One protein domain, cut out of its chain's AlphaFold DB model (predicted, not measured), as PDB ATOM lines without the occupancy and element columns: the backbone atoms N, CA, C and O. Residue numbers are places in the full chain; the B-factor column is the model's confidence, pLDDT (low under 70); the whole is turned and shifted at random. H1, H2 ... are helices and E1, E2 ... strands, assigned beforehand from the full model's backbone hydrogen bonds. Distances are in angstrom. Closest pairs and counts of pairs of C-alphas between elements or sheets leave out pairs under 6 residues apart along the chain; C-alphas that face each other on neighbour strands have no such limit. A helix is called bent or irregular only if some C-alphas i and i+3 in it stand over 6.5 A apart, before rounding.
ATOM      1  N   GLU A   2      18.970 142.682  64.329       81.50
ATOM      2  CA  GLU A   2      18.185 142.026  63.272       81.50
ATOM      3  C   GLU A   2      16.801 141.567  63.747       81.50
ATOM      4  O   GLU A   2      15.810 141.950  63.144       81.50
ATOM      5  N   GLU A   3      16.721 140.899  64.902       83.62
ATOM      6  CA  GLU A   3      15.447 140.539  65.549       83.62
ATOM      7  C   GLU A   3      14.545 141.753  65.842       83.62
ATOM      8  O   GLU A   3      13.327 141.692  65.713       83.62
ATOM      9  N   GLY A   4      15.137 142.897  66.199       86.06
ATOM     10  CA  GLY A   4      14.385 144.134  66.400       86.06
ATOM     11  C   GLY A   4      13.819 144.667  65.084       86.06
ATOM     12  O   GLY A   4      12.661 145.067  65.029       86.06
ATOM     13  N   VAL A   5      14.606 144.630  64.006       88.19
ATOM     14  CA  VAL A   5      14.130 145.033  62.676       88.19
ATOM     15  C   VAL A   5      13.018 144.097  62.203       88.19
ATOM     16  O   VAL A   5      11.969 144.583  61.801       88.19
ATOM     17  N   SER A   6      13.192 142.779  62.319       87.44
ATOM     18  CA  SER A   6      12.170 141.820  61.889       87.44
ATOM     19  C   SER A   6      10.870 141.927  62.689       87.44
ATOM     20  O   SER A   6       9.797 141.750  62.118       87.44
ATOM     21  N   THR A   7      10.955 142.244  63.984       89.31
ATOM     22  CA  THR A   7       9.785 142.389  64.863       89.31
ATOM     23  C   THR A   7       9.021 143.687  64.601       89.31
ATOM     24  O   THR A   7       7.796 143.669  64.515       89.31
ATOM     25  N   PHE A   8       9.722 144.820  64.484       87.81
ATOM     26  CA  PHE A   8       9.083 146.141  64.399       87.81
ATOM     27  C   PHE A   8       8.876 146.644  62.964       87.81
ATOM     28  O   PHE A   8       8.089 147.562  62.750       87.81
ATOM     29  N   PHE A   9       9.552 146.050  61.981       89.38
ATOM     30  CA  PHE A   9       9.468 146.422  60.568       89.38
ATOM     31  C   PHE A   9       9.271 145.160  59.717       89.38
ATOM     32  O   PHE A   9      10.197 144.758  59.023       89.38
ATOM     33  N   PRO A  10       8.094 144.510  59.734       84.38
ATOM     34  CA  PRO A  10       7.881 143.219  59.064       84.38
ATOM     35  C   PRO A  10       8.174 143.256  57.553       84.38
ATOM     36  O   PRO A  10       8.659 142.276  56.985       84.38
ATOM     37  N   ASP A  11       7.977 144.415  56.921       84.62
ATOM     38  CA  ASP A  11       8.235 144.640  55.496       84.62
ATOM     39  C   ASP A  11       9.707 144.948  55.164       84.62
ATOM     40  O   ASP A  11      10.022 145.249  54.011       84.62
ATOM     41  N   TYR A  12      10.633 144.869  56.132       84.25
ATOM     42  CA  TYR A  12      12.049 145.206  55.924       84.25
ATOM     43  C   TYR A  12      12.714 144.400  54.803       84.25
ATOM     44  O   TYR A  12      13.630 144.889  54.146       84.25
ATOM     45  N   LYS A  13      12.225 143.183  54.530       82.75
ATOM     46  CA  LYS A  13      12.710 142.338  53.426       82.75
ATOM     47  C   LYS A  13      12.472 142.967  52.048       82.75
ATOM     48  O   LYS A  13      13.178 142.648  51.100       82.75
ATOM     49  N   ASN A  14      11.517 143.890  51.928       82.62
ATOM     50  CA  ASN A  14      11.270 144.625  50.689       82.62
ATOM     51  C   ASN A  14      12.277 145.766  50.466       82.62
ATOM     52  O   ASN A  14      12.286 146.354  49.384       82.62
ATOM     53  N   TRP A  15      13.129 146.092  51.446       82.69
ATOM     54  CA  TRP A  15      14.116 147.172  51.328       82.69
ATOM     55  C   TRP A  15      15.281 146.855  50.383       82.69
ATOM     56  O   TRP A  15      16.052 147.760  50.072       82.69
ATOM     57  N   ASP A  16      15.369 145.639  49.842       72.94
ATOM     58  CA  ASP A  16      16.223 145.349  48.679       72.94
ATOM     59  C   ASP A  16      15.799 146.182  47.456       72.94
ATOM     60  O   ASP A  16      16.612 146.555  46.610       72.94
ATOM     61  N   ARG A  17      14.510 146.531  47.369       78.94
ATOM     62  CA  ARG A  17      13.990 147.430  46.343       78.94
ATOM     63  C   ARG A  17      14.155 148.873  46.793       78.94
ATOM     64  O   ARG A  17      13.574 149.306  47.791       78.94
ATOM     65  N   ASN A  18      14.870 149.644  45.975       81.75
ATOM     66  CA  ASN A  18      15.160 151.051  46.246       81.75
ATOM     67  C   ASN A  18      13.910 151.863  46.614       81.75
ATOM     68  O   ASN A  18      13.966 152.638  47.555       81.75
ATOM     69  N   GLU A  19      12.777 151.676  45.940       86.88
ATOM     70  CA  GLU A  19      11.538 152.415  46.229       86.88
ATOM     71  C   GLU A  19      11.086 152.312  47.700       86.88
ATOM     72  O   GLU A  19      10.891 153.333  48.362       86.88
ATOM     73  N   TYR A  20      10.992 151.094  48.242       87.69
ATOM     74  CA  TYR A  20      10.551 150.864  49.622       87.69
ATOM     75  C   TYR A  20      11.569 151.393  50.633       87.69
ATOM     76  O   TYR A  20      11.195 152.015  51.627       87.69
ATOM     77  N   LYS A  21      12.862 151.212  50.349       87.69
ATOM     78  CA  LYS A  21      13.946 151.731  51.193       87.69
ATOM     79  C   LYS A  21      13.957 153.262  51.236       87.69
ATOM     80  O   LYS A  21      14.160 153.851  52.298       87.69
ATOM     81  N   ARG A  22      13.684 153.914  50.098       90.06
ATOM     82  CA  ARG A  22      13.556 155.375  49.990       90.06
ATOM     83  C   ARG A  22      12.389 155.896  50.818       90.06
ATOM     84  O   ARG A  22      12.576 156.856  51.558       90.06
ATOM     85  N   LYS A  23      11.229 155.243  50.725       91.50
ATOM     86  CA  LYS A  23      10.041 155.594  51.510       91.50
ATOM     87  C   LYS A  23      10.290 155.422  53.009       91.50
ATOM     88  O   LYS A  23       9.981 156.314  53.788       91.50
ATOM     89  N   GLN A  24      10.929 154.323  53.418       93.00
ATOM     90  CA  GLN A  24      11.277 154.109  54.824       93.00
ATOM     91  C   GLN A  24      12.188 155.219  55.372       93.00
ATOM     92  O   GLN A  24      12.016 155.635  56.520       93.00
ATOM     93  N   ALA A  25      13.126 155.725  54.562       93.19
ATOM     94  CA  ALA A  25      14.051 156.782  54.970       93.19
ATOM     95  C   ALA A  25      13.331 158.077  55.380       93.19
ATOM     96  O   ALA A  25      13.863 158.845  56.174       93.19
ATOM     97  N   GLU A  26      12.113 158.324  54.887       94.44
ATOM     98  CA  GLU A  26      11.302 159.491  55.267       94.44
ATOM     99  C   GLU A  26      10.912 159.472  56.754       94.44
ATOM    100  O   GLU A  26      10.519 160.501  57.303       94.44
ATOM    101  N   SER A  27      11.050 158.327  57.425       95.19
ATOM    102  CA  SER A  27      10.796 158.162  58.860       95.19
ATOM    103  C   SER A  27      11.935 158.662  59.744       95.19
ATOM    104  O   SER A  27      11.720 158.837  60.936       95.19
ATOM    105  N   ILE A  28      13.137 158.893  59.200       96.75
ATOM    106  CA  ILE A  28      14.264 159.458  59.952       96.75
ATOM    107  C   ILE A  28      14.956 160.512  59.098       96.75
ATOM    108  O   ILE A  28      15.584 160.204  58.086       96.75
ATOM    109  N   GLN A  29      14.874 161.769  59.519       97.31
ATOM    110  CA  GLN A  29      15.346 162.900  58.728       97.31
ATOM    111  C   GLN A  29      16.286 163.792  59.535       97.31
ATOM    112  O   GLN A  29      16.035 164.100  60.697       97.31
ATOM    113  N   ILE A  30      17.368 164.236  58.903       97.25
ATOM    114  CA  ILE A  30      18.299 165.233  59.427       97.25
ATOM    115  C   ILE A  30      18.249 166.433  58.491       97.25
ATOM    116  O   ILE A  30      18.664 166.338  57.336       97.25
ATOM    117  N   LEU A  31      17.759 167.559  58.989       95.94
ATOM    118  CA  LEU A  31      17.576 168.788  58.232       95.94
ATOM    119  C   LEU A  31      18.509 169.870  58.755       95.94
ATOM    120  O   LEU A  31      18.801 169.924  59.951       95.94
ATOM    121  N   ALA A  32      18.954 170.754  57.870       94.94
ATOM    122  CA  ALA A  32      19.734 171.917  58.256       94.94
ATOM    123  C   ALA A  32      18.956 173.215  58.034       94.94
ATOM    124  O   ALA A  32      18.432 173.477  56.957       94.94
ATOM    125  N   HIS A  33      18.940 174.052  59.065       90.88
ATOM    126  CA  HIS A  33      18.315 175.369  59.083       90.88
ATOM    127  C   HIS A  33      19.338 176.453  59.437       90.88
ATOM    128  O   HIS A  33      20.439 176.165  59.908       90.88
ATOM    129  N   GLY A  34      18.953 177.717  59.256       87.62
ATOM    130  CA  GLY A  34      19.812 178.864  59.548       87.62
ATOM    131  C   GLY A  34      20.827 179.142  58.442       87.62
ATOM    132  O   GLY A  34      20.715 178.652  57.317       87.62
ATOM    133  N   LEU A  35      21.829 179.961  58.749       87.19
ATOM    134  CA  LEU A  35      22.835 180.377  57.775       87.19
ATOM    135  C   LEU A  35      23.827 179.237  57.480       87.19
ATOM    136  O   LEU A  35      23.916 178.241  58.198       87.19
ATOM    137  N   LYS A  36      24.615 179.364  56.407       86.38
ATOM    138  CA  LYS A  36      25.702 178.404  56.118       86.38
ATOM    139  C   LYS A  36      26.790 178.432  57.188       86.38
ATOM    140  O   LYS A  36      27.292 177.389  57.582       86.38
ATOM    141  N   SER A  37      27.131 179.631  57.654       85.38
ATOM    142  CA  SER A  37      28.120 179.867  58.709       85.38
ATOM    143  C   SER A  37      27.601 179.551  60.112       85.38
ATOM    144  O   SER A  37      28.407 179.369  61.016       85.38
ATOM    145  N   ASP A  38      26.280 179.481  60.288       90.06
ATOM    146  CA  ASP A  38      25.621 179.233  61.570       90.06
ATOM    147  C   ASP A  38      24.461 178.247  61.374       90.06
ATOM    148  O   ASP A  38      23.297 178.619  61.191       90.06
ATOM    149  N   THR A  39      24.821 176.964  61.303       93.25
ATOM    150  CA  THR A  39      23.892 175.881  60.969       93.25
ATOM    151  C   THR A  39      23.174 175.394  62.218       93.25
ATOM    152  O   THR A  39      23.813 175.038  63.196       93.25
ATOM    153  N   SER A  40      21.851 175.276  62.179       95.06
ATOM    154  CA  SER A  40      21.089 174.497  63.163       95.06
ATOM    155  C   SER A  40      20.678 173.162  62.554       95.06
ATOM    156  O   SER A  40      20.216 173.135  61.417       95.06
ATOM    157  N   LEU A  41      20.810 172.067  63.300       96.06
ATOM    158  CA  LEU A  41      20.383 170.742  62.845       96.06
ATOM    159  C   LEU A  41      19.048 170.377  63.480       96.06
ATOM    160  O   LEU A  41      18.882 170.528  64.685       96.06
ATOM    161  N   VAL A  42      18.115 169.875  62.682       96.69
ATOM    162  CA  VAL A  42      16.877 169.251  63.152       96.69
ATOM    163  C   VAL A  42      16.977 167.766  62.855       96.69
ATOM    164  O   VAL A  42      17.183 167.383  61.710       96.69
ATOM    165  N   ILE A  43      16.851 166.936  63.879       97.25
ATOM    166  CA  ILE A  43      16.792 165.483  63.761       97.25
ATOM    167  C   ILE A  43      15.366 165.079  64.096       97.25
ATOM    168  O   ILE A  43      14.870 165.412  65.170       97.25
ATOM    169  N   TYR A  44      14.725 164.387  63.170       97.88
ATOM    170  CA  TYR A  44      13.381 163.861  63.298       97.88
ATOM    171  C   TYR A  44      13.420 162.340  63.194       97.88
ATOM    172  O   TYR A  44      14.083 161.803  62.303       97.88
ATOM    173  N   ASP A  45      12.686 161.669  64.073       97.12
ATOM    174  CA  ASP A  45      12.326 160.264  63.922       97.12
ATOM    175  C   ASP A  45      10.823 160.063  64.128       97.12
ATOM    176  O   ASP A  45      10.214 160.674  65.005       97.12
ATOM    177  N   ASP A  46      10.250 159.170  63.329       95.75
ATOM    178  CA  ASP A  46       8.878 158.668  63.437       95.75
ATOM    179  C   ASP A  46       8.817 157.424  64.339       95.75
ATOM    180  O   ASP A  46       8.237 156.395  63.993       95.75
ATOM    181  N   GLY A  47       9.548 157.460  65.455       93.81
ATOM    182  CA  GLY A  47       9.580 156.380  66.431       93.81
ATOM    183  C   GLY A  47       8.427 156.451  67.432       93.81
ATOM    184  O   GLY A  47       7.417 157.119  67.231       93.81
ATOM    185  N   LEU A  48       8.616 155.793  68.579       93.38
ATOM    186  CA  LEU A  48       7.615 155.742  69.656       93.38
ATOM    187  C   LEU A  48       7.214 157.128  70.193       93.38
ATOM    188  O   LEU A  48       6.111 157.287  70.713       93.38
ATOM    189  N   GLY A  49       8.113 158.114  70.120       95.12
ATOM    190  CA  GLY A  49       7.963 159.376  70.840       95.12
ATOM    191  C   GLY A  49       7.905 159.180  72.362       95.12
ATOM    192  O   GLY A  49       8.128 158.084  72.883       95.12
ATOM    193  N   GLN A  50       7.632 160.252  73.098       95.50
ATOM    194  CA  GLN A  50       7.419 160.241  74.546       95.50
ATOM    195  C   GLN A  50       6.285 161.191  74.920       95.50
ATOM    196  O   GLN A  50       6.109 162.238  74.298       95.50
ATOM    197  N   LYS A  51       5.553 160.838  75.979       97.06
ATOM    198  CA  LYS A  51       4.591 161.743  76.620       97.06
ATOM    199  C   LYS A  51       5.339 162.874  77.346       97.06
ATOM    200  O   LYS A  51       6.419 162.596  77.877       97.06
ATOM    201  N   PRO A  52       4.787 164.101  77.430       96.75
ATOM    202  CA  PRO A  52       5.442 165.230  78.103       96.75
ATOM    203  C   PRO A  52       5.896 164.897  79.536       96.75
ATOM    204  O   PRO A  52       7.050 165.120  79.894       96.75
ATOM    205  N   GLU A  53       5.032 164.238  80.312       95.62
ATOM    206  CA  GLU A  53       5.287 163.757  81.683       95.62
ATOM    207  C   GLU A  53       6.492 162.804  81.814       95.62
ATOM    208  O   GLU A  53       7.090 162.677  82.881       95.62
ATOM    209  N   ASN A  54       6.906 162.161  80.718       94.38
ATOM    210  CA  ASN A  54       8.015 161.215  80.711       94.38
ATOM    211  C   ASN A  54       9.355 161.847  80.312       94.38
ATOM    212  O   ASN A  54      10.378 161.164  80.402       94.38
ATOM    213  N   PHE A  55       9.411 163.117  79.887       94.44
ATOM    214  CA  PHE A  55      10.659 163.732  79.398       94.44
ATOM    215  C   PHE A  55      11.755 163.744  80.472       94.44
ATOM    216  O   PHE A  55      12.900 163.386  80.186       94.44
ATOM    217  N   GLU A  56      11.402 164.066  81.719       91.88
ATOM    218  CA  GLU A  56      12.319 164.076  82.874       91.88
ATOM    219  C   GLU A  56      12.894 162.691  83.193       91.88
ATOM    220  O   GLU A  56      14.032 162.531  83.645       91.88
ATOM    221  N   ASN A  57      12.106 161.652  82.920       89.12
ATOM    222  CA  ASN A  57      12.503 160.267  83.116       89.12
ATOM    223  C   ASN A  57      13.228 159.674  81.911       89.12
ATOM    224  O   ASN A  57      13.835 158.617  82.052       89.12
ATOM    225  N   THR A  58      13.209 160.347  80.761       89.19
ATOM    226  CA  THR A  58      13.741 159.836  79.496       89.19
ATOM    227  C   THR A  58      14.787 160.785  78.915       89.19
ATOM    228  O   THR A  58      15.957 160.676  79.287       89.19
ATOM    229  N   PHE A  59      14.397 161.704  78.028       89.81
ATOM    230  CA  PHE A  59      15.281 162.600  77.280       89.81
ATOM    231  C   PHE A  59      16.191 163.460  78.160       89.81
ATOM    232  O   PHE A  59      17.342 163.693  77.800       89.81
ATOM    233  N   LEU A  60      15.676 163.913  79.303       89.94
ATOM    234  CA  LEU A  60      16.370 164.818  80.221       89.94
ATOM    235  C   LEU A  60      17.119 164.076  81.334       89.94
ATOM    236  O   LEU A  60      17.770 164.696  82.172       89.94
ATOM    237  N   SER A  61      17.039 162.744  81.352       85.94
ATOM    238  CA  SER A  61      17.719 161.926  82.348       85.94
ATOM    239  C   SER A  61      19.114 161.507  81.885       85.94
ATOM    240  O   SER A  61      19.305 161.073  80.750       85.94
ATOM    241  N   LEU A  62      20.093 161.561  82.788       77.31
ATOM    242  CA  LEU A  62      21.419 160.972  82.585       77.31
ATOM    243  C   LEU A  62      21.539 159.705  83.431       77.31
ATOM    244  O   LEU A  62      21.055 159.675  84.557       77.31
ATOM    245  N   LEU A  63      22.185 158.662  82.894       69.38
ATOM    246  CA  LEU A  63      22.482 157.409  83.607       69.38
ATOM    247  C   LEU A  63      21.270 156.601  84.111       69.38
ATOM    248  O   LEU A  63      21.461 155.608  84.811       69.38
ATOM    249  N   LYS A  64      20.035 156.956  83.735       70.75
ATOM    250  CA  LYS A  64      18.869 156.115  84.042       70.75
ATOM    251  C   LYS A  64      18.940 154.785  83.288       70.75
ATOM    252  O   LYS A  64      19.258 154.743  82.100       70.75
ATOM    253  N   GLY A  65      18.610 153.701  83.989       64.81
ATOM    254  CA  GLY A  65      18.714 152.321  83.503       64.81
ATOM    255  C   GLY A  65      17.636 151.887  82.508       64.81
ATOM    256  O   GLY A  65      17.631 150.731  82.106       64.81
ATOM    257  N   ASN A  66      16.756 152.791  82.072       74.94
ATOM    258  CA  ASN A  66      15.562 152.486  81.269       74.94
ATOM    259  C   ASN A  66      15.859 151.812  79.914       74.94
ATOM    260  O   ASN A  66      14.944 151.343  79.250       74.94
ATOM    261  N   LYS A  67      17.123 151.808  79.468       76.12
ATOM    262  CA  LYS A  67      17.571 151.180  78.212       76.12
ATOM    263  C   LYS A  67      18.428 149.929  78.428       76.12
ATOM    264  O   LYS A  67      18.864 149.333  77.450       76.12
ATOM    265  N   ASN A  68      18.691 149.531  79.675       73.75
ATOM    266  CA  ASN A  68      19.600 148.421  79.983       73.75
ATOM    267  C   ASN A  68      19.050 147.058  79.545       73.75
ATOM    268  O   ASN A  68      19.834 146.199  79.148       73.75
ATOM    269  N   GLU A  69      17.732 146.881  79.599       77.25
ATOM    270  CA  GLU A  69      17.051 145.622  79.262       77.25
ATOM    271  C   GLU A  69      16.768 145.484  77.758       77.25
ATOM    272  O   GLU A  69      16.433 144.407  77.275       77.25
ATOM    273  N   VAL A  70      16.955 146.555  76.977       77.31
ATOM    274  CA  VAL A  70      16.697 146.542  75.532       77.31
ATOM    275  C   VAL A  70      17.994 146.268  74.772       77.31
ATOM    276  O   VAL A  70      18.713 147.179  74.361       77.31
ATOM    277  N   HIS A  71      18.300 144.988  74.557       73.75
ATOM    278  CA  HIS A  71      19.597 144.529  74.039       73.75
ATOM    279  C   HIS A  71      20.008 145.086  72.665       73.75
ATOM    280  O   HIS A  71      21.201 145.182  72.373       73.75
ATOM    281  N   PHE A  72      19.052 145.457  71.809       75.31
ATOM    282  CA  PHE A  72      19.350 146.012  70.484       75.31
ATOM    283  C   PHE A  72      19.571 147.534  70.484       75.31
ATOM    284  O   PHE A  72      20.000 148.087  69.467       75.31
ATOM    285  N   VAL A  73      19.308 148.224  71.600       78.31
ATOM    286  CA  VAL A  73      19.515 149.670  71.707       78.31
ATOM    287  C   VAL A  73      21.001 149.981  71.843       78.31
ATOM    288  O   VAL A  73      21.714 149.448  72.689       78.31
ATOM    289  N   GLN A  74      21.480 150.911  71.018       72.94
ATOM    290  CA  GLN A  74      22.894 151.287  71.012       72.94
ATOM    291  C   GLN A  74      23.279 152.171  72.208       72.94
ATOM    292  O   GLN A  74      24.405 152.106  72.707       72.94
ATOM    293  N   GLY A  75      22.381 153.054  72.651       73.19
ATOM    294  CA  GLY A  75      22.634 154.006  73.735       73.19
ATOM    295  C   GLY A  75      22.295 153.435  75.111       73.19
ATOM    296  O   GLY A  75      21.121 153.370  75.453       73.19
ATOM    297  N   LYS A  76      23.312 153.096  75.914       67.50
ATOM    298  CA  LYS A  76      23.134 152.476  77.242       67.50
ATOM    299  C   LYS A  76      22.948 153.476  78.395       67.50
ATOM    300  O   LYS A  76      22.200 153.216  79.322       67.50
ATOM    301  N   TYR A  77      23.611 154.633  78.332       65.62
ATOM    302  CA  TYR A  77      23.774 155.535  79.488       65.62
ATOM    303  C   TYR A  77      22.955 156.837  79.421       65.62
ATOM    304  O   TYR A  77      23.197 157.754  80.202       65.62
ATOM    305  N   ASN A  78      22.051 156.977  78.444       70.62
ATOM    306  CA  ASN A  78      21.330 158.228  78.136       70.62
ATOM    307  C   ASN A  78      22.225 159.473  77.926       70.62
ATOM    308  O   ASN A  78      21.753 160.599  77.929       70.62
ATOM    309  N   MET A  79      23.520 159.285  77.662       77.81
ATOM    310  CA  MET A  79      24.487 160.381  77.507       77.81
ATOM    311  C   MET A  79      24.511 161.013  76.109       77.81
ATOM    312  O   MET A  79      25.146 162.044  75.922       77.81
ATOM    313  N   GLY A  80      23.842 160.412  75.120       75.50
ATOM    314  CA  GLY A  80      23.928 160.853  73.723       75.50
ATOM    315  C   GLY A  80      23.482 162.303  73.512       75.50
ATOM    316  O   GLY A  80      24.191 163.062  72.858       75.50
ATOM    317  N   GLY A  81      22.358 162.709  74.117       77.00
ATOM    318  CA  GLY A  81      21.847 164.082  74.014       77.00
ATOM    319  C   GLY A  81      22.801 165.110  74.626       77.00
ATOM    320  O   GLY A  81      23.183 166.076  73.968       77.00
ATOM    321  N   ALA A  82      23.290 164.838  75.839       78.56
ATOM    322  CA  ALA A  82      24.283 165.682  76.505       78.56
ATOM    323  C   ALA A  82      25.636 165.725  75.770       78.56
ATOM    324  O   ALA A  82      26.357 166.715  75.859       78.56
ATOM    325  N   GLY A  83      25.985 164.677  75.020       83.19
ATOM    326  CA  GLY A  83      27.170 164.659  74.162       83.19
ATOM    327  C   GLY A  83      27.026 165.497  72.888       83.19
ATOM    328  O   GLY A  83      28.034 165.943  72.356       83.19
ATOM    329  N   ALA A  84      25.805 165.736  72.402       86.56
ATOM    330  CA  ALA A  84      25.558 166.556  71.214       86.56
ATOM    331  C   ALA A  84      25.435 168.051  71.555       86.56
ATOM    332  O   ALA A  84      25.955 168.897  70.829       86.56
ATOM    333  N   VAL A  85      24.798 168.384  72.684       90.00
ATOM    334  CA  VAL A  85      24.511 169.778  73.071       90.00
ATOM    335  C   VAL A  85      25.774 170.624  73.276       90.00
ATOM    336  O   VAL A  85      25.744 171.839  73.093       90.00
ATOM    337  N   VAL A  86      26.917 170.000  73.593       90.62
ATOM    338  CA  VAL A  86      28.211 170.691  73.765       90.62
ATOM    339  C   VAL A  86      28.706 171.382  72.492       90.62
ATOM    340  O   VAL A  86      29.533 172.288  72.594       90.62
ATOM    341  N   PHE A  87      28.191 170.990  71.325       92.88
ATOM    342  CA  PHE A  87      28.535 171.564  70.024       92.88
ATOM    343  C   PHE A  87      27.552 172.666  69.572       92.88
ATOM    344  O   PHE A  87      27.715 173.205  68.482       92.88
ATOM    345  N   CYS A  88      26.542 173.025  70.376       94.62
ATOM    346  CA  CYS A  88      25.456 173.947  70.000       94.62
ATOM    347  C   CYS A  88      25.677 175.413  70.418       94.62
ATOM    348  O   CYS A  88      25.060 175.848  71.387       94.62
ATOM    349  N   GLY A  89      26.504 176.202  69.719       91.62
ATOM    350  CA  GLY A  89      26.716 177.639  70.002       91.62
ATOM    351  C   GLY A  89      27.102 177.963  71.461       91.62
ATOM    352  O   GLY A  89      27.095 177.105  72.333       91.62
ATOM    353  N   ASP A  90      27.440 179.199  71.819       90.19
ATOM    354  CA  ASP A  90      28.018 179.474  73.158       90.19
ATOM    355  C   ASP A  90      27.084 179.183  74.343       90.19
ATOM    356  O   ASP A  90      27.536 178.853  75.442       90.19
ATOM    357  N   LYS A  91      25.772 179.236  74.103       91.94
ATOM    358  CA  LYS A  91      24.734 178.998  75.115       91.94
ATOM    359  C   LYS A  91      24.266 177.538  75.193       91.94
ATOM    360  O   LYS A  91      23.508 177.209  76.103       91.94
ATOM    361  N   ARG A  92      24.738 176.664  74.291       94.06
ATOM    362  CA  ARG A  92      24.437 175.221  74.283       94.06
ATOM    363  C   ARG A  92      22.931 174.935  74.239       94.06
ATOM    364  O   ARG A  92      22.430 174.169  75.052       94.06
ATOM    365  N   TYR A  93      22.208 175.603  73.336       95.38
ATOM    366  CA  TYR A  93      20.754 175.446  73.223       95.38
ATOM    367  C   TYR A  93      20.365 174.206  72.417       95.38
ATOM    368  O   TYR A  93      20.865 173.981  71.312       95.38
ATOM    369  N   GLN A  94      19.380 173.473  72.929       96.44
ATOM    370  CA  GLN A  94      18.724 172.361  72.252       96.44
ATOM    371  C   GLN A  94      17.214 172.407  72.511       96.44
ATOM    372  O   GLN A  94      16.789 172.582  73.647       96.44
ATOM    373  N   LEU A  95      16.401 172.211  71.476       97.12
ATOM    374  CA  LEU A  95      14.977 171.896  71.620       97.12
ATOM    375  C   LEU A  95      14.812 170.382  71.601       97.12
ATOM    376  O   LEU A  95      15.369 169.708  70.731       97.12
ATOM    377  N   ILE A  96      14.008 169.882  72.525       97.69
ATOM    378  CA  ILE A  96      13.493 168.519  72.521       97.69
ATOM    379  C   ILE A  96      11.981 168.641  72.426       97.69
ATOM    380  O   ILE A  96      11.381 169.321  73.254       97.69
ATOM    381  N   ALA A  97      11.373 168.015  71.429       98.00
ATOM    382  CA  ALA A  97       9.925 167.973  71.301       98.00
ATOM    383  C   ALA A  97       9.464 166.588  70.858       98.00
ATOM    384  O   ALA A  97      10.187 165.891  70.147       98.00
ATOM    385  N   SER A  98       8.291 166.155  71.308       98.25
ATOM    386  CA  SER A  98       7.804 164.810  71.022       98.25
ATOM    387  C   SER A  98       6.296 164.692  71.210       98.25
ATOM    388  O   SER A  98       5.706 165.386  72.038       98.25
ATOM    389  N   LYS A  99       5.690 163.784  70.444       97.88
ATOM    390  CA  LYS A  99       4.313 163.315  70.618       97.88
ATOM    391  C   LYS A  99       4.311 161.793  70.522       97.88
ATOM    392  O   LYS A  99       4.972 161.231  69.647       97.88
ATOM    393  N   TYR A 100       3.618 161.133  71.443       97.38
ATOM    394  CA  TYR A 100       3.605 159.674  71.522       97.38
ATOM    395  C   TYR A 100       2.914 159.053  70.291       97.38
ATOM    396  O   TYR A 100       1.961 159.626  69.760       97.38
ATOM    397  N   TYR A 101       3.418 157.913  69.808       95.62
ATOM    398  CA  TYR A 101       3.062 157.333  68.497       95.62
ATOM    399  C   TYR A 101       1.575 156.994  68.315       95.62
ATOM    400  O   TYR A 101       1.058 157.032  67.201       95.62
ATOM    401  N   ASP A 102       0.876 156.669  69.402       94.69
ATOM    402  CA  ASP A 102      -0.551 156.332  69.391       94.69
ATOM    403  C   ASP A 102      -1.462 157.573  69.413       94.69
ATOM    404  O   ASP A 102      -2.684 157.443  69.437       94.69
ATOM    405  N   LYS A 103      -0.868 158.777  69.407       93.50
ATOM    406  CA  LYS A 103      -1.544 160.080  69.489       93.50
ATOM    407  C   LYS A 103      -2.338 160.301  70.785       93.50
ATOM    408  O   LYS A 103      -3.109 161.251  70.852       93.50
ATOM    409  N   SER A 104      -2.111 159.492  71.824       93.44
ATOM    410  CA  SER A 104      -2.763 159.610  73.140       93.44
ATOM    411  C   SER A 104      -2.233 160.754  74.007       93.44
ATOM    412  O   SER A 104      -2.731 160.962  75.112       93.44
ATOM    413  N   SER A 105      -1.198 161.465  73.552       95.31
ATOM    414  CA  SER A 105      -0.594 162.577  74.280       95.31
ATOM    415  C   SER A 105      -0.642 163.874  73.486       95.31
ATOM    416  O   SER A 105      -0.537 163.879  72.256       95.31
ATOM    417  N   GLU A 106      -0.647 164.984  74.215       97.38
ATOM    418  CA  GLU A 106      -0.287 166.286  73.666       97.38
ATOM    419  C   GLU A 106       1.142 166.267  73.097       97.38
ATOM    420  O   GLU A 106       1.970 165.400  73.418       97.38
ATOM    421  N   PHE A 107       1.441 167.248  72.247       97.94
ATOM    422  CA  PHE A 107       2.801 167.522  71.808       97.94
ATOM    423  C   PHE A 107       3.536 168.279  72.910       97.94
ATOM    424  O   PHE A 107       3.199 169.421  73.215       97.94
ATOM    425  N   GLY A 108       4.534 167.636  73.515       98.06
ATOM    426  CA  GLY A 108       5.374 168.232  74.548       98.06
ATOM    427  C   GLY A 108       6.663 168.787  73.970       98.06
ATOM    428  O   GLY A 108       7.243 168.197  73.056       98.06
ATOM    429  N   PHE A 109       7.161 169.884  74.534       98.19
ATOM    430  CA  PHE A 109       8.472 170.410  74.177       98.19
ATOM    431  C   PHE A 109       9.220 170.988  75.376       98.19
ATOM    432  O   PHE A 109       8.640 171.387  76.374       98.19
ATOM    433  N   THR A 110      10.539 171.067  75.273       97.94
ATOM    434  CA  THR A 110      11.378 171.763  76.247       97.94
ATOM    435  C   THR A 110      12.648 172.287  75.587       97.94
ATOM    436  O   THR A 110      13.148 171.721  74.612       97.94
ATOM    437  N   LEU A 111      13.176 173.387  76.119       96.81
ATOM    438  CA  LEU A 111      14.453 173.961  75.713       96.81
ATOM    439  C   LEU A 111      15.492 173.662  76.781       96.81
ATOM    440  O   LEU A 111      15.332 174.080  77.921       96.81
ATOM    441  N   VAL A 112      16.567 172.992  76.387       95.00
ATOM    442  CA  VAL A 112      17.748 172.747  77.210       95.00
ATOM    443  C   VAL A 112      18.794 173.812  76.905       95.00
ATOM    444  O   VAL A 112      19.011 174.149  75.738       95.00
ATOM    445  N   ARG A 113      19.469 174.326  77.935       93.25
ATOM    446  CA  ARG A 113      20.629 175.216  77.785       93.25
ATOM    447  C   ARG A 113      21.675 174.991  78.862       93.25
ATOM    448  O   ARG A 113      21.377 174.453  79.927       93.25
ATOM    449  N   LYS A 114      22.897 175.460  78.611       92.62
ATOM    450  CA  LYS A 114      23.916 175.562  79.660       92.62
ATOM    451  C   LYS A 114      23.541 176.687  80.628       92.62
ATOM    452  O   LYS A 114      23.244 177.800  80.191       92.62
ATOM    453  N   HIS A 115      23.614 176.411  81.927       92.19
ATOM    454  CA  HIS A 115      23.354 177.411  82.954       92.19
ATOM    455  C   HIS A 115      24.421 178.531  82.925       92.19
ATOM    456  O   HIS A 115      25.625 178.238  83.002       92.19
ATOM    457  N   PRO A 116      24.027 179.813  82.799       89.31
ATOM    458  CA  PRO A 116      24.956 180.937  82.831       89.31
ATOM    459  C   PRO A 116      25.349 181.271  84.277       89.31
ATOM    460  O   PRO A 116      24.646 182.013  84.954       89.31
ATOM    461  N   LEU A 117      26.497 180.752  84.728       87.69
ATOM    462  CA  LEU A 117      26.996 180.966  86.092       87.69
ATOM    463  C   LEU A 117      27.120 182.458  86.434       87.69
ATOM    464  O   LEU A 117      27.779 183.229  85.729       87.69
ATOM    465  N   THR A 118      26.565 182.845  87.577       89.00
ATOM    466  CA  THR A 118      26.765 184.165  88.180       89.00
ATOM    467  C   THR A 118      28.215 184.359  88.650       89.00
ATOM    468  O   THR A 118      29.012 183.420  88.747       89.00
ATOM    469  N   LYS A 119      28.601 185.600  88.986       89.19
ATOM    470  CA  LYS A 119      29.940 185.884  89.547       89.19
ATOM    471  C   LYS A 119      30.211 185.105  90.841       89.19
ATOM    472  O   LYS A 119      31.358 184.751  91.103       89.19
ATOM    473  N   THR A 120      29.172 184.850  91.635       89.38
ATOM    474  CA  THR A 120      29.257 184.100  92.893       89.38
ATOM    475  C   THR A 120      29.420 182.604  92.634       89.38
ATOM    476  O   THR A 120      30.302 181.972  93.215       89.38
ATOM    477  N   GLU A 121      28.633 182.039  91.718       89.62
ATOM    478  CA  GLU A 121      28.721 180.617  91.366       89.62
ATOM    479  C   GLU A 121      30.056 180.275  90.712       89.62
ATOM    480  O   GLU A 121      30.638 179.257  91.048       89.62
ATOM    481  N   ASN A 122      30.625 181.157  89.885       85.38
ATOM    482  CA  ASN A 122      31.964 180.938  89.318       85.38
ATOM    483  C   ASN A 122      33.070 180.773  90.381       85.38
ATOM    484  O   ASN A 122      34.112 180.196  90.085       85.38
ATOM    485  N   LYS A 123      32.872 181.289  91.602       87.88
ATOM    486  CA  LYS A 123      33.829 181.143  92.712       87.88
ATOM    487  C   LYS A 123      33.539 179.941  93.612       87.88
ATOM    488  O   LYS A 123      34.441 179.489  94.308       87.88
ATOM    489  N   THR A 124      32.296 179.470  93.646       86.81
ATOM    490  CA  THR A 124      31.810 178.480  94.628       86.81
ATOM    491  C   THR A 124      31.493 177.126  94.002       86.81
ATOM    492  O   THR A 124      31.680 176.092  94.639       86.81
ATOM    493  N   MET A 125      31.067 177.112  92.741       85.38
ATOM    494  CA  MET A 125      30.692 175.918  91.997       85.38
ATOM    495  C   MET A 125      31.836 175.479  91.089       85.38
ATOM    496  O   MET A 125      32.358 176.246  90.284       85.38
ATOM    497  N   ARG A 126      32.207 174.200  91.194       78.25
ATOM    498  CA  ARG A 126      33.286 173.609  90.388       78.25
ATOM    499  C   ARG A 126      32.833 173.199  88.982       78.25
ATOM    500  O   ARG A 126      33.649 173.173  88.068       78.25
ATOM    501  N   ASN A 127      31.549 172.876  88.817       81.06
ATOM    502  CA  ASN A 127      30.986 172.340  87.580       81.06
ATOM    503  C   ASN A 127      29.833 173.216  87.077       81.06
ATOM    504  O   ASN A 127      29.063 173.761  87.862       81.06
ATOM    505  N   THR A 128      29.690 173.299  85.755       83.06
ATOM    506  CA  THR A 128      28.490 173.831  85.093       83.06
ATOM    507  C   THR A 128      27.453 172.717  84.931       83.06
ATOM    508  O   THR A 128      27.819 171.545  84.837       83.06
ATOM    509  N   TRP A 129      26.172 173.071  84.870       88.81
ATOM    510  CA  TRP A 129      25.076 172.140  84.605       88.81
ATOM    511  C   TRP A 129      24.189 172.654  83.469       88.81
ATOM    512  O   TRP A 129      24.336 173.784  82.991       88.81
ATOM    513  N   TYR A 130      23.288 171.787  83.020       90.31
ATOM    514  CA  TYR A 130      22.259 172.120  82.048       90.31
ATOM    515  C   TYR A 130      20.923 172.256  82.761       90.31
ATOM    516  O   TYR A 130      20.645 171.535  83.717       90.31
ATOM    517  N   GLU A 131      20.108 173.177  82.280       92.75
ATOM    518  CA  GLU A 131      18.741 173.388  82.740       92.75
ATOM    519  C   GLU A 131      17.786 173.244  81.560       92.75
ATOM    520  O   GLU A 131      18.186 173.439  80.407       92.75
ATOM    521  N   TYR A 132      16.539 172.889  81.852       94.94
ATOM    522  CA  TYR A 132      15.488 172.728  80.860       94.94
ATOM    523  C   TYR A 132      14.253 173.546  81.233       94.94
ATOM    524  O   TYR A 132      14.010 173.840  82.403       94.94
ATOM    525  N   LEU A 133      13.493 173.949  80.218       96.81
ATOM    526  CA  LEU A 133      12.293 174.758  80.385       96.81
ATOM    527  C   LEU A 133      11.133 173.919  80.935       96.81
ATOM    528  O   LEU A 133      10.781 172.892  80.351       96.81
ATOM    529  N   VAL A 134      10.499 174.441  81.983       96.94
ATOM    530  CA  VAL A 134       9.194 174.012  82.503       96.94
ATOM    531  C   VAL A 134       8.287 175.231  82.674       96.94
ATOM    532  O   VAL A 134       8.764 176.328  82.971       96.94
ATOM    533  N   ILE A 135       6.979 175.049  82.497       96.00
ATOM    534  CA  ILE A 135       5.946 176.054  82.776       96.00
ATOM    535  C   ILE A 135       5.018 175.451  83.827       96.00
ATOM    536  O   ILE A 135       4.531 174.341  83.653       96.00
ATOM    537  N   ASN A 136       4.805 176.156  84.941       94.94
ATOM    538  CA  ASN A 136       4.016 175.654  86.075       94.94
ATOM    539  C   ASN A 136       4.492 174.278  86.589       94.94
ATOM    540  O   ASN A 136       3.680 173.424  86.920       94.94
ATOM    541  N   GLN A 137       5.816 174.075  86.648       93.94
ATOM    542  CA  GLN A 137       6.464 172.816  87.063       93.94
ATOM    543  C   GLN A 137       6.166 171.603  86.160       93.94
ATOM    544  O   GLN A 137       6.453 170.477  86.549       93.94
ATOM    545  N   ALA A 138       5.639 171.820  84.953       96.38
ATOM    546  CA  ALA A 138       5.405 170.775  83.963       96.38
ATOM    547  C   ALA A 138       6.112 171.092  82.638       96.38
ATOM    548  O   ALA A 138       6.417 172.248  82.322       96.38
ATOM    549  N   ILE A 139       6.365 170.055  81.843       97.94
ATOM    550  CA  ILE A 139       6.824 170.211  80.461       97.94
ATOM    551  C   ILE A 139       5.699 170.881  79.669       97.94
ATOM    552  O   ILE A 139       4.587 170.354  79.671       97.94
ATOM    553  N   PRO A 140       5.945 172.029  79.008       98.06
ATOM    554  CA  PRO A 140       4.901 172.688  78.247       98.06
ATOM    555  C   PRO A 140       4.451 171.801  77.087       98.06
ATOM    556  O   PRO A 140       5.266 171.220  76.361       98.06
ATOM    557  N   SER A 141       3.138 171.716  76.921       97.81
ATOM    558  CA  SER A 141       2.499 170.888  75.913       97.81
ATOM    559  C   SER A 141       1.236 171.548  75.373       97.81
ATOM    560  O   SER A 141       0.697 172.478  75.975       97.81
ATOM    561  N   PHE A 142       0.835 171.134  74.174       97.19
ATOM    562  CA  PHE A 142      -0.390 171.579  73.520       97.19
ATOM    563  C   PHE A 142      -0.862 170.542  72.498       97.19
ATOM    564  O   PHE A 142      -0.085 169.706  72.024       97.19
ATOM    565  N   GLU A 143      -2.141 170.602  72.140       97.50
ATOM    566  CA  GLU A 143      -2.709 169.704  71.139       97.50
ATOM    567  C   GLU A 143      -2.318 170.083  69.711       97.50
ATOM    568  O   GLU A 143      -2.305 171.254  69.333       97.50
ATOM    569  N   ILE A 144      -2.031 169.056  68.909       96.94
ATOM    570  CA  ILE A 144      -1.781 169.162  67.466       96.94
ATOM    571  C   ILE A 144      -2.352 167.944  66.743       96.94
ATOM    572  O   ILE A 144      -2.291 166.824  67.267       96.94
ATOM    573  N   GLU A 145      -2.805 168.151  65.509       94.69
ATOM    574  CA  GLU A 145      -3.058 167.076  64.541       94.69
ATOM    575  C   GLU A 145      -1.839 166.860  63.637       94.69
ATOM    576  O   GLU A 145      -1.329 165.744  63.518       94.69
ATOM    577  N   GLU A 146      -1.342 167.949  63.050       96.06
ATOM    578  CA  GLU A 146      -0.148 167.984  62.215       96.06
ATOM    579  C   GLU A 146       0.647 169.278  62.431       96.06
ATOM    580  O   GLU A 146       0.092 170.317  62.789       96.06
ATOM    581  N   LEU A 147       1.959 169.220  62.199       95.75
ATOM    582  CA  LEU A 147       2.855 170.372  62.259       95.75
ATOM    583  C   LEU A 147       3.812 170.354  61.063       95.75
ATOM    584  O   LEU A 147       4.471 169.346  60.789       95.75
ATOM    585  N   ASP A 148       3.900 171.472  60.344       95.12
ATOM    586  CA  ASP A 148       4.875 171.627  59.267       95.12
ATOM    587  C   ASP A 148       6.234 172.051  59.837       95.12
ATOM    588  O   ASP A 148       6.390 173.133  60.406       95.12
ATOM    589  N   LEU A 149       7.216 171.162  59.701       92.06
ATOM    590  CA  LEU A 149       8.600 171.373  60.129       92.06
ATOM    591  C   LEU A 149       9.571 171.440  58.944       92.06
ATOM    592  O   LEU A 149      10.785 171.427  59.159       92.06
ATOM    593  N   GLY A 150       9.055 171.459  57.709       92.19
ATOM    594  CA  GLY A 150       9.859 171.336  56.495       92.19
ATOM    595  C   GLY A 150      10.401 169.924  56.251       92.19
ATOM    596  O   GLY A 150      11.414 169.775  55.570       92.19
ATOM    597  N   LEU A 151       9.765 168.887  56.817       94.88
ATOM    598  CA  LEU A 151      10.136 167.491  56.561       94.88
ATOM    599  C   LEU A 151       9.890 167.139  55.087       94.88
ATOM    600  O   LEU A 151       8.911 167.561  54.472       94.88
ATOM    601  N   LEU A 152      10.771 166.326  54.512       93.06
ATOM    602  CA  LEU A 152      10.623 165.850  53.143       93.06
ATOM    603  C   LEU A 152       9.465 164.850  53.064       93.06
ATOM    604  O   LEU A 152       9.453 163.869  53.808       93.06
ATOM    605  N   ASN A 153       8.529 165.099  52.144       94.19
ATOM    606  CA  ASN A 153       7.390 164.237  51.796       94.19
ATOM    607  C   ASN A 153       6.420 163.897  52.943       94.19
ATOM    608  O   ASN A 153       5.579 163.014  52.789       94.19
ATOM    609  N   ARG A 154       6.485 164.598  54.082       94.75
ATOM    610  CA  ARG A 154       5.563 164.383  55.205       94.75
ATOM    611  C   ARG A 154       5.440 165.610  56.098       94.75
ATOM    612  O   ARG A 154       6.305 166.475  56.090       94.75
ATOM    613  N   LYS A 155       4.393 165.643  56.919       96.31
ATOM    614  CA  LYS A 155       4.278 166.552  58.066       96.31
ATOM    615  C   LYS A 155       4.531 165.787  59.363       96.31
ATOM    616  O   LYS A 155       4.429 164.557  59.397       96.31
ATOM    617  N   PHE A 156       4.879 166.509  60.421       97.06
ATOM    618  CA  PHE A 156       4.997 165.919  61.747       97.06
ATOM    619  C   PHE A 156       3.607 165.596  62.288       97.06
ATOM    620  O   PHE A 156       2.714 166.436  62.228       97.06
ATOM    621  N   THR A 157       3.441 164.400  62.839       96.62
ATOM    622  CA  THR A 157       2.207 163.976  63.523       96.62
ATOM    623  C   THR A 157       2.548 163.314  64.854       96.62
ATOM    624  O   THR A 157       1.963 163.642  65.883       96.62
ATOM    625  N   THR A 158       3.548 162.434  64.847       96.94
ATOM    626  CA  THR A 158       4.069 161.713  66.012       96.94
ATOM    627  C   THR A 158       5.588 161.566  65.937       96.94
ATOM    628  O   THR A 158       6.196 161.881  64.916       96.94
ATOM    629  N   GLY A 159       6.202 161.093  67.024       97.31
ATOM    630  CA  GLY A 159       7.633 160.806  67.091       97.31
ATOM    631  C   GLY A 159       8.408 161.854  67.884       97.31
ATOM    632  O   GLY A 159       7.876 162.472  68.814       97.31
ATOM    633  N   THR A 160       9.684 162.044  67.555       98.06
ATOM    634  CA  THR A 160      10.590 162.940  68.294       98.06
ATOM    635  C   THR A 160      11.304 163.904  67.359       98.06
ATOM    636  O   THR A 160      11.680 163.564  66.239       98.06
ATOM    637  N   ILE A 161      11.523 165.120  67.848       97.44
ATOM    638  CA  ILE A 161      12.288 166.173  67.195       97.44
ATOM    639  C   ILE A 161      13.371 166.642  68.159       97.44
ATOM    640  O   ILE A 161      13.096 167.031  69.297       97.44
ATOM    641  N   LEU A 162      14.605 166.682  67.674       97.00
ATOM    642  CA  LEU A 162      15.722 167.326  68.346       97.00
ATOM    643  C   LEU A 162      16.233 168.455  67.460       97.00
ATOM    644  O   LEU A 162      16.725 168.198  66.363       97.00
ATOM    645  N   LYS A 163      16.163 169.702  67.930       97.00
ATOM    646  CA  LYS A 163      16.807 170.831  67.245       97.00
ATOM    647  C   LYS A 163      18.040 171.269  68.011       97.00
ATOM    648  O   LYS A 163      17.949 171.739  69.139       97.00
ATOM    649  N   LEU A 164      19.187 171.126  67.372       96.94
ATOM    650  CA  LEU A 164      20.493 171.546  67.845       96.94
ATOM    651  C   LEU A 164      20.783 172.927  67.252       96.94
ATOM    652  O   LEU A 164      21.011 173.048  66.046       96.94
ATOM    653  N   TYR A 165      20.730 173.971  68.077       96.06
ATOM    654  CA  TYR A 165      20.903 175.347  67.610       96.06
ATOM    655  C   TYR A 165      22.381 175.679  67.419       96.06
ATOM    656  O   TYR A 165      23.197 175.338  68.274       96.06
ATOM    657  N   SER A 166      22.715 176.362  66.320       95.12
ATOM    658  CA  SER A 166      24.087 176.810  66.024       95.12
ATOM    659  C   SER A 166      25.126 175.692  66.200       95.12
ATOM    660  O   SER A 166      26.145 175.844  66.879       95.12
ATOM    661  N   TYR A 167      24.812 174.517  65.657       95.19
ATOM    662  CA  TYR A 167      25.623 173.319  65.759       95.19
ATOM    663  C   TYR A 167      26.928 173.467  64.974       95.19
ATOM    664  O   TYR A 167      26.941 173.725  63.767       95.19
ATOM    665  N   GLN A 168      28.040 173.245  65.665       93.31
ATOM    666  CA  GLN A 168      29.377 173.267  65.092       93.31
ATOM    667  C   GLN A 168      29.604 172.009  64.252       93.31
ATOM    668  O   GLN A 168      29.930 170.936  64.765       93.31
ATOM    669  N   LEU A 169      29.417 172.139  62.938       91.31
ATOM    670  CA  LEU A 169      29.727 171.071  61.996       91.31
ATOM    671  C   LEU A 169      31.238 170.771  61.980       91.31
ATOM    672  O   LEU A 169      32.051 171.682  62.158       91.31
ATOM    673  N   PRO A 170      31.638 169.511  61.728       87.75
ATOM    674  CA  PRO A 170      33.047 169.155  61.614       87.75
ATOM    675  C   PRO A 170      33.765 169.952  60.519       87.75
ATOM    676  O   PRO A 170      33.186 170.279  59.481       87.75
ATOM    677  N   THR A 171      35.061 170.201  60.712       84.06
ATOM    678  CA  THR A 171      35.899 170.911  59.738       84.06
ATOM    679  C   THR A 171      35.784 170.299  58.339       84.06
ATOM    680  O   THR A 171      35.912 169.089  58.157       84.06
ATOM    681  N   GLY A 172      35.564 171.146  57.330       81.81
ATOM    682  CA  GLY A 172      35.433 170.730  55.929       81.81
ATOM    683  C   GLY A 172      34.027 170.274  55.521       81.81
ATOM    684  O   GLY A 172      33.812 169.999  54.343       81.81
ATOM    685  N   VAL A 173      33.062 170.224  56.446       86.44
ATOM    686  CA  VAL A 173      31.643 170.029  56.124       86.44
ATOM    687  C   VAL A 173      31.020 171.383  55.802       86.44
ATOM    688  O   VAL A 173      31.025 172.281  56.640       86.44
ATOM    689  N   LYS A 174      30.487 171.533  54.587       83.69
ATOM    690  CA  LYS A 174      29.760 172.741  54.169       83.69
ATOM    691  C   LYS A 174      28.266 172.465  54.060       83.69
ATOM    692  O   LYS A 174      27.467 173.227  54.594       83.69
ATOM    693  N   SER A 175      27.900 171.365  53.405       88.88
ATOM    694  CA  SER A 175      26.519 170.911  53.264       88.88
ATOM    695  C   SER A 175      26.291 169.628  54.054       88.88
ATOM    696  O   SER A 175      27.158 168.743  54.117       88.88
ATOM    697  N   ILE A 176      25.096 169.505  54.638       91.81
ATOM    698  CA  ILE A 176      24.736 168.271  55.332       91.81
ATOM    699  C   ILE A 176      24.317 167.150  54.375       91.81
ATOM    700  O   ILE A 176      24.596 165.984  54.655       91.81
ATOM    701  N   SER A 177      23.708 167.488  53.232       90.94
ATOM    702  CA  SER A 177      23.294 166.511  52.218       90.94
ATOM    703  C   SER A 177      24.492 165.915  51.475       90.94
ATOM    704  O   SER A 177      24.426 164.785  50.992       90.94
ATOM    705  N   ASN A 178      25.615 166.639  51.431       88.69
ATOM    706  CA  ASN A 178      26.843 166.221  50.766       88.69
ATOM    707  C   ASN A 178      27.882 165.686  51.760       88.69
ATOM    708  O   ASN A 178      28.024 164.475  51.952       88.69
ATOM    709  N   GLU A 179      28.649 166.584  52.380       90.12
ATOM    710  CA  GLU A 179      29.825 166.212  53.154       90.12
ATOM    711  C   GLU A 179      29.487 165.493  54.459       90.12
ATOM    712  O   GLU A 179      30.203 164.552  54.816       90.12
ATOM    713  N   LEU A 180      28.440 165.925  55.171       92.19
ATOM    714  CA  LEU A 180      28.040 165.268  56.417       92.19
ATOM    715  C   LEU A 180      27.447 163.891  56.138       92.19
ATOM    716  O   LEU A 180      27.863 162.934  56.779       92.19
ATOM    717  N   ASN A 181      26.542 163.779  55.157       94.00
ATOM    718  CA  ASN A 181      25.970 162.507  54.711       94.00
ATOM    719  C   ASN A 181      27.066 161.465  54.461       94.00
ATOM    720  O   ASN A 181      27.004 160.340  54.956       94.00
ATOM    721  N   GLN A 182      28.123 161.861  53.756       91.06
ATOM    722  CA  GLN A 182      29.249 160.983  53.499       91.06
ATOM    723  C   GLN A 182      29.970 160.539  54.776       91.06
ATOM    724  O   GLN A 182      30.246 159.350  54.932       91.06
ATOM    725  N   SER A 183      30.272 161.468  55.685       92.75
ATOM    726  CA  SER A 183      30.907 161.120  56.958       92.75
ATOM    727  C   SER A 183      30.007 160.221  57.807       92.75
ATOM    728  O   SER A 183      30.491 159.263  58.400       92.75
ATOM    729  N   LEU A 184      28.699 160.477  57.831       94.06
ATOM    730  CA  LEU A 184      27.738 159.657  58.560       94.06
ATOM    731  C   LEU A 184      27.634 158.241  57.981       94.06
ATOM    732  O   LEU A 184      27.554 157.308  58.768       94.06
ATOM    733  N   ASN A 185      27.711 158.052  56.656       93.62
ATOM    734  CA  ASN A 185      27.804 156.708  56.068       93.62
ATOM    735  C   ASN A 185      29.026 155.947  56.606       93.62
ATOM    736  O   ASN A 185      28.928 154.754  56.853       93.62
ATOM    737  N   GLU A 186      30.167 156.611  56.821       92.69
ATOM    738  CA  GLU A 186      31.344 155.944  57.396       92.69
ATOM    739  C   GLU A 186      31.126 155.525  58.857       92.69
ATOM    740  O   GLU A 186      31.529 154.427  59.232       92.69
ATOM    741  N   TYR A 187      30.466 156.355  59.674       94.25
ATOM    742  CA  TYR A 187      30.148 156.026  61.075       94.25
ATOM    743  C   TYR A 187      28.969 155.053  61.231       94.25
ATOM    744  O   TYR A 187      28.868 154.349  62.237       94.25
ATOM    745  N   LEU A 188      28.076 155.004  60.248       94.94
ATOM    746  CA  LEU A 188      26.964 154.068  60.146       94.94
ATOM    747  C   LEU A 188      27.280 153.093  59.018       94.94
ATOM    748  O   LEU A 188      26.780 153.229  57.909       94.94
ATOM    749  N   PHE A 189      28.142 152.116  59.290       94.75
ATOM    750  CA  PHE A 189      28.554 151.144  58.282       94.75
ATOM    751  C   PHE A 189      27.360 150.374  57.701       94.75
ATOM    752  O   PHE A 189      27.268 150.225  56.487       94.75
ATOM    753  N   ASN A 190      26.445 149.922  58.562       92.44
ATOM    754  CA  ASN A 190      25.228 149.200  58.185       92.44
ATOM    755  C   ASN A 190      24.070 149.572  59.138       92.44
ATOM    756  O   ASN A 190      23.759 148.799  60.047       92.44
ATOM    757  N   PRO A 191      23.506 150.790  59.042       92.06
ATOM    758  CA  PRO A 191      22.433 151.236  59.920       92.06
ATOM    759  C   PRO A 191      21.204 150.332  59.792       92.06
ATOM    760  O   PRO A 191      20.851 149.893  58.705       92.06
ATOM    761  N   ALA A 192      20.520 150.098  60.915       89.56
ATOM    762  CA  ALA A 192      19.309 149.277  60.939       89.56
ATOM    763  C   ALA A 192      18.147 149.899  60.148       89.56
ATOM    764  O   ALA A 192      17.313 149.173  59.620       89.56
ATOM    765  N   LEU A 193      18.094 151.234  60.086       91.38
ATOM    766  CA  LEU A 193      17.077 151.991  59.365       91.38
ATOM    767  C   LEU A 193      17.745 153.018  58.444       91.38
ATOM    768  O   LEU A 193      18.744 153.628  58.840       91.38
ATOM    769  N   PRO A 194      17.202 153.233  57.236       92.94
ATOM    770  CA  PRO A 194      17.687 154.266  56.336       92.94
ATOM    771  C   PRO A 194      17.354 155.669  56.866       92.94
ATOM    772  O   PRO A 194      16.366 155.860  57.574       92.94
ATOM    773  N   ILE A 195      18.177 156.655  56.509       95.38
ATOM    774  CA  ILE A 195      18.064 158.045  56.982       95.38
ATOM    775  C   ILE A 195      18.093 158.997  55.781       95.38
ATOM    776  O   ILE A 195      18.760 158.723  54.782       95.38
ATOM    777  N   TYR A 196      17.424 160.141  55.879       94.88
ATOM    778  CA  TYR A 196      17.593 161.263  54.956       94.88
ATOM    779  C   TYR A 196      18.430 162.390  55.558       94.88
ATOM    780  O   TYR A 196      18.254 162.769  56.711       94.88
ATOM    781  N   THR A 197      19.292 162.991  54.743       95.88
ATOM    782  CA  THR A 197      19.935 164.282  55.027       95.88
ATOM    783  C   THR A 197      19.421 165.328  54.048       95.88
ATOM    784  O   THR A 197      19.476 165.086  52.838       95.88
ATOM    785  N   ILE A 198      18.936 166.462  54.552       95.19
ATOM    786  CA  ILE A 198      18.149 167.433  53.786       95.19
ATOM    787  C   ILE A 198      18.679 168.853  54.009       95.19
ATOM    788  O   ILE A 198      18.690 169.387  55.115       95.19
ATOM    789  N   GLU A 199      19.090 169.475  52.920       94.00
ATOM    790  CA  GLU A 199      19.330 170.902  52.789       94.00
ATOM    791  C   GLU A 199      18.091 171.631  52.268       94.00
ATOM    792  O   GLU A 199      17.168 171.041  51.707       94.00
ATOM    793  N   THR A 200      18.099 172.949  52.425       89.81
ATOM    794  CA  THR A 200      17.001 173.834  52.008       89.81
ATOM    795  C   THR A 200      17.416 174.703  50.820       89.81
ATOM    796  O   THR A 200      18.586 175.099  50.737       89.81
ATOM    797  N   LYS A 201      16.471 175.061  49.938       89.12
ATOM    798  CA  LYS A 201      16.732 175.946  48.784       89.12
ATOM    799  C   LYS A 201      17.207 177.330  49.219       89.12
ATOM    800  O   LYS A 201      18.040 177.927  48.551       89.12
ATOM    801  N   GLU A 202      16.738 177.810  50.362       89.25
ATOM    802  CA  GLU A 202      17.119 179.093  50.950       89.25
ATOM    803  C   GLU A 202      18.619 179.124  51.268       89.25
ATOM    804  O   GLU A 202      19.304 180.119  51.028       89.25
ATOM    805  N   ARG A 203      19.159 178.007  51.769       89.88
ATOM    806  CA  ARG A 203      20.595 177.857  52.030       89.88
ATOM    807  C   ARG A 203      21.348 177.618  50.727       89.88
ATOM    808  O   ARG A 203      22.351 178.280  50.474       89.88
ATOM    809  N   TYR A 204      20.889 176.708  49.879       90.75
ATOM    810  CA  TYR A 204      21.612 176.298  48.675       90.75
ATOM    811  C   TYR A 204      20.752 176.447  47.408       90.75
ATOM    812  O   TYR A 204      20.333 175.447  46.836       90.75
ATOM    813  N   PRO A 205      20.530 177.681  46.913       87.62
ATOM    814  CA  PRO A 205      19.576 177.935  45.826       87.62
ATOM    815  C   PRO A 205      19.992 177.331  44.480       87.62
ATOM    816  O   PRO A 205      19.138 177.020  43.658       87.62
ATOM    817  N   ASN A 206      21.299 177.138  44.275       89.19
ATOM    818  CA  ASN A 206      21.872 176.600  43.039       89.19
ATOM    819  C   ASN A 206      22.218 175.101  43.137       89.19
ATOM    820  O   ASN A 206      22.806 174.560  42.203       89.19
ATOM    821  N   ASP A 207      21.951 174.447  44.275       86.94
ATOM    822  CA  ASP A 207      22.209 173.013  44.430       86.94
ATOM    823  C   ASP A 207      20.964 172.221  44.014       86.94
ATOM    824  O   ASP A 207      19.872 172.404  44.552       86.94
ATOM    825  N   ASN A 208      21.141 171.324  43.048       83.75
ATOM    826  CA  ASN A 208      20.069 170.478  42.536       83.75
ATOM    827  C   ASN A 208      19.887 169.192  43.368       83.75
ATOM    828  O   ASN A 208      18.930 168.455  43.143       83.75
TER     829      ASN A 208
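AT A GLANCE: This is residues 2 to 208 of the 725 residues of an uncharacterized protein of OCS116 cluster bacterium (UniProt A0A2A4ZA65). A twisted sheet of seven strands makes the body, with helices H4 and H6 over one face, while H1 and H2 trail off from H3 beside the edge strand E7. Near the other edge, residues 118 to 124, which hold H5, stick out. The 207 printed residues hold six named helices and seven named strands, in the order H1 H2 H3 E1 E2 H4 E3 E4 H5 E5 E6 H6 E7; the mixed sheet runs E5 E4 E3 E6 E2 E1 E7. The class is mixed, helices and strands, with 85 residues, under half, in named elements. The whole is compact, with a radius of gyration of the C-alphas of 18.3 A and spans of 61 by 41 by 33 A.

HOW THE PARTS SIT: Start at H1, residues 2 to 8, close but not clearly touching H2, residues 10 to 16; their closest C-alphas, Ser 6 and Tyr 12, are 6.9 A apart. H2 only just touches H3, residues 18 to 25, with 3 pairs of C-alphas within 8 A, and only at the corner; the closest are Trp 15 and Lys 21, 4.6 A. H3 only grazes the sheet, with residues 21 to 25. Next comes the hairpin of E1, residues 28 to 34, and E2, residues 39 to 45, with N 31 and O 42 2.8 A apart. H4, residues 80 to 85, stands up from the sheet at 47 degrees, over E3, residues 94 to 99, at a height of 8.7 A; the closest C-alphas, Val 85 and Gln 94, are 6.4 A apart. E3 forms a hairpin with E4, residues 107 to 114, N 96 to O 110 being 2.9 A. H5, residues 121 to 124, is not on the sheet. E5, residues 130 to 132, is antiparallel to E4, with N 131 and O 113 3.0 A apart. E6, residues 159 to 164, is antiparallel to E3, N 97 to O 161 2.9 A, and to E2, N 43 to O 162 2.8 A. H6, residues 176 to 187, lies over E1 and E7, residues 195 to 198, on the same face as H4, at a height of 9.8 A; Ser 177 and Thr 197 have the closest C-alphas of H6 and E7, 4.9 A. E7 is parallel to E1, N 198 to O 30 being 2.8 A. H4 and H6 on one face give two layers, helices over a sheet. E2, H4, E3 and E6, H6, E7 are split strand-helix-strand units, like-running strands with others between them, both with right-handed crossovers. Each O i to N i+4 pair is within hydrogen-bond range in H1, H3 and H4, against 6 of 8 in H6 and 0 of 3 in H2, where 2 of 4 O i to N i+3 pairs are; H5 is too short for an O i to N i+4 pair.

IN THESE COORDINATES: Find C-alpha 2 at (18.185, 142.026, 63.272), where H1 begins. H2 is irregular, C-alphas 10 and 13 being 7.5 A apart. E1 spans 20.2 A, E2 19.7 A, E4 23.9 A and H6 14.6 A. E7 ends at C-alpha 198, (18.149, 167.433, 53.786).

THE WHOLE: The farthest C-alphas, Arg 17 and Thr 120, are 61.2 A apart. The printed part has no cut. The links E2 to H4, E5 to E6 and E6 to H6 are long. Mean pLDDT of the printed part is 90.1; residues 63, 65 and 76 to 77 are under 70.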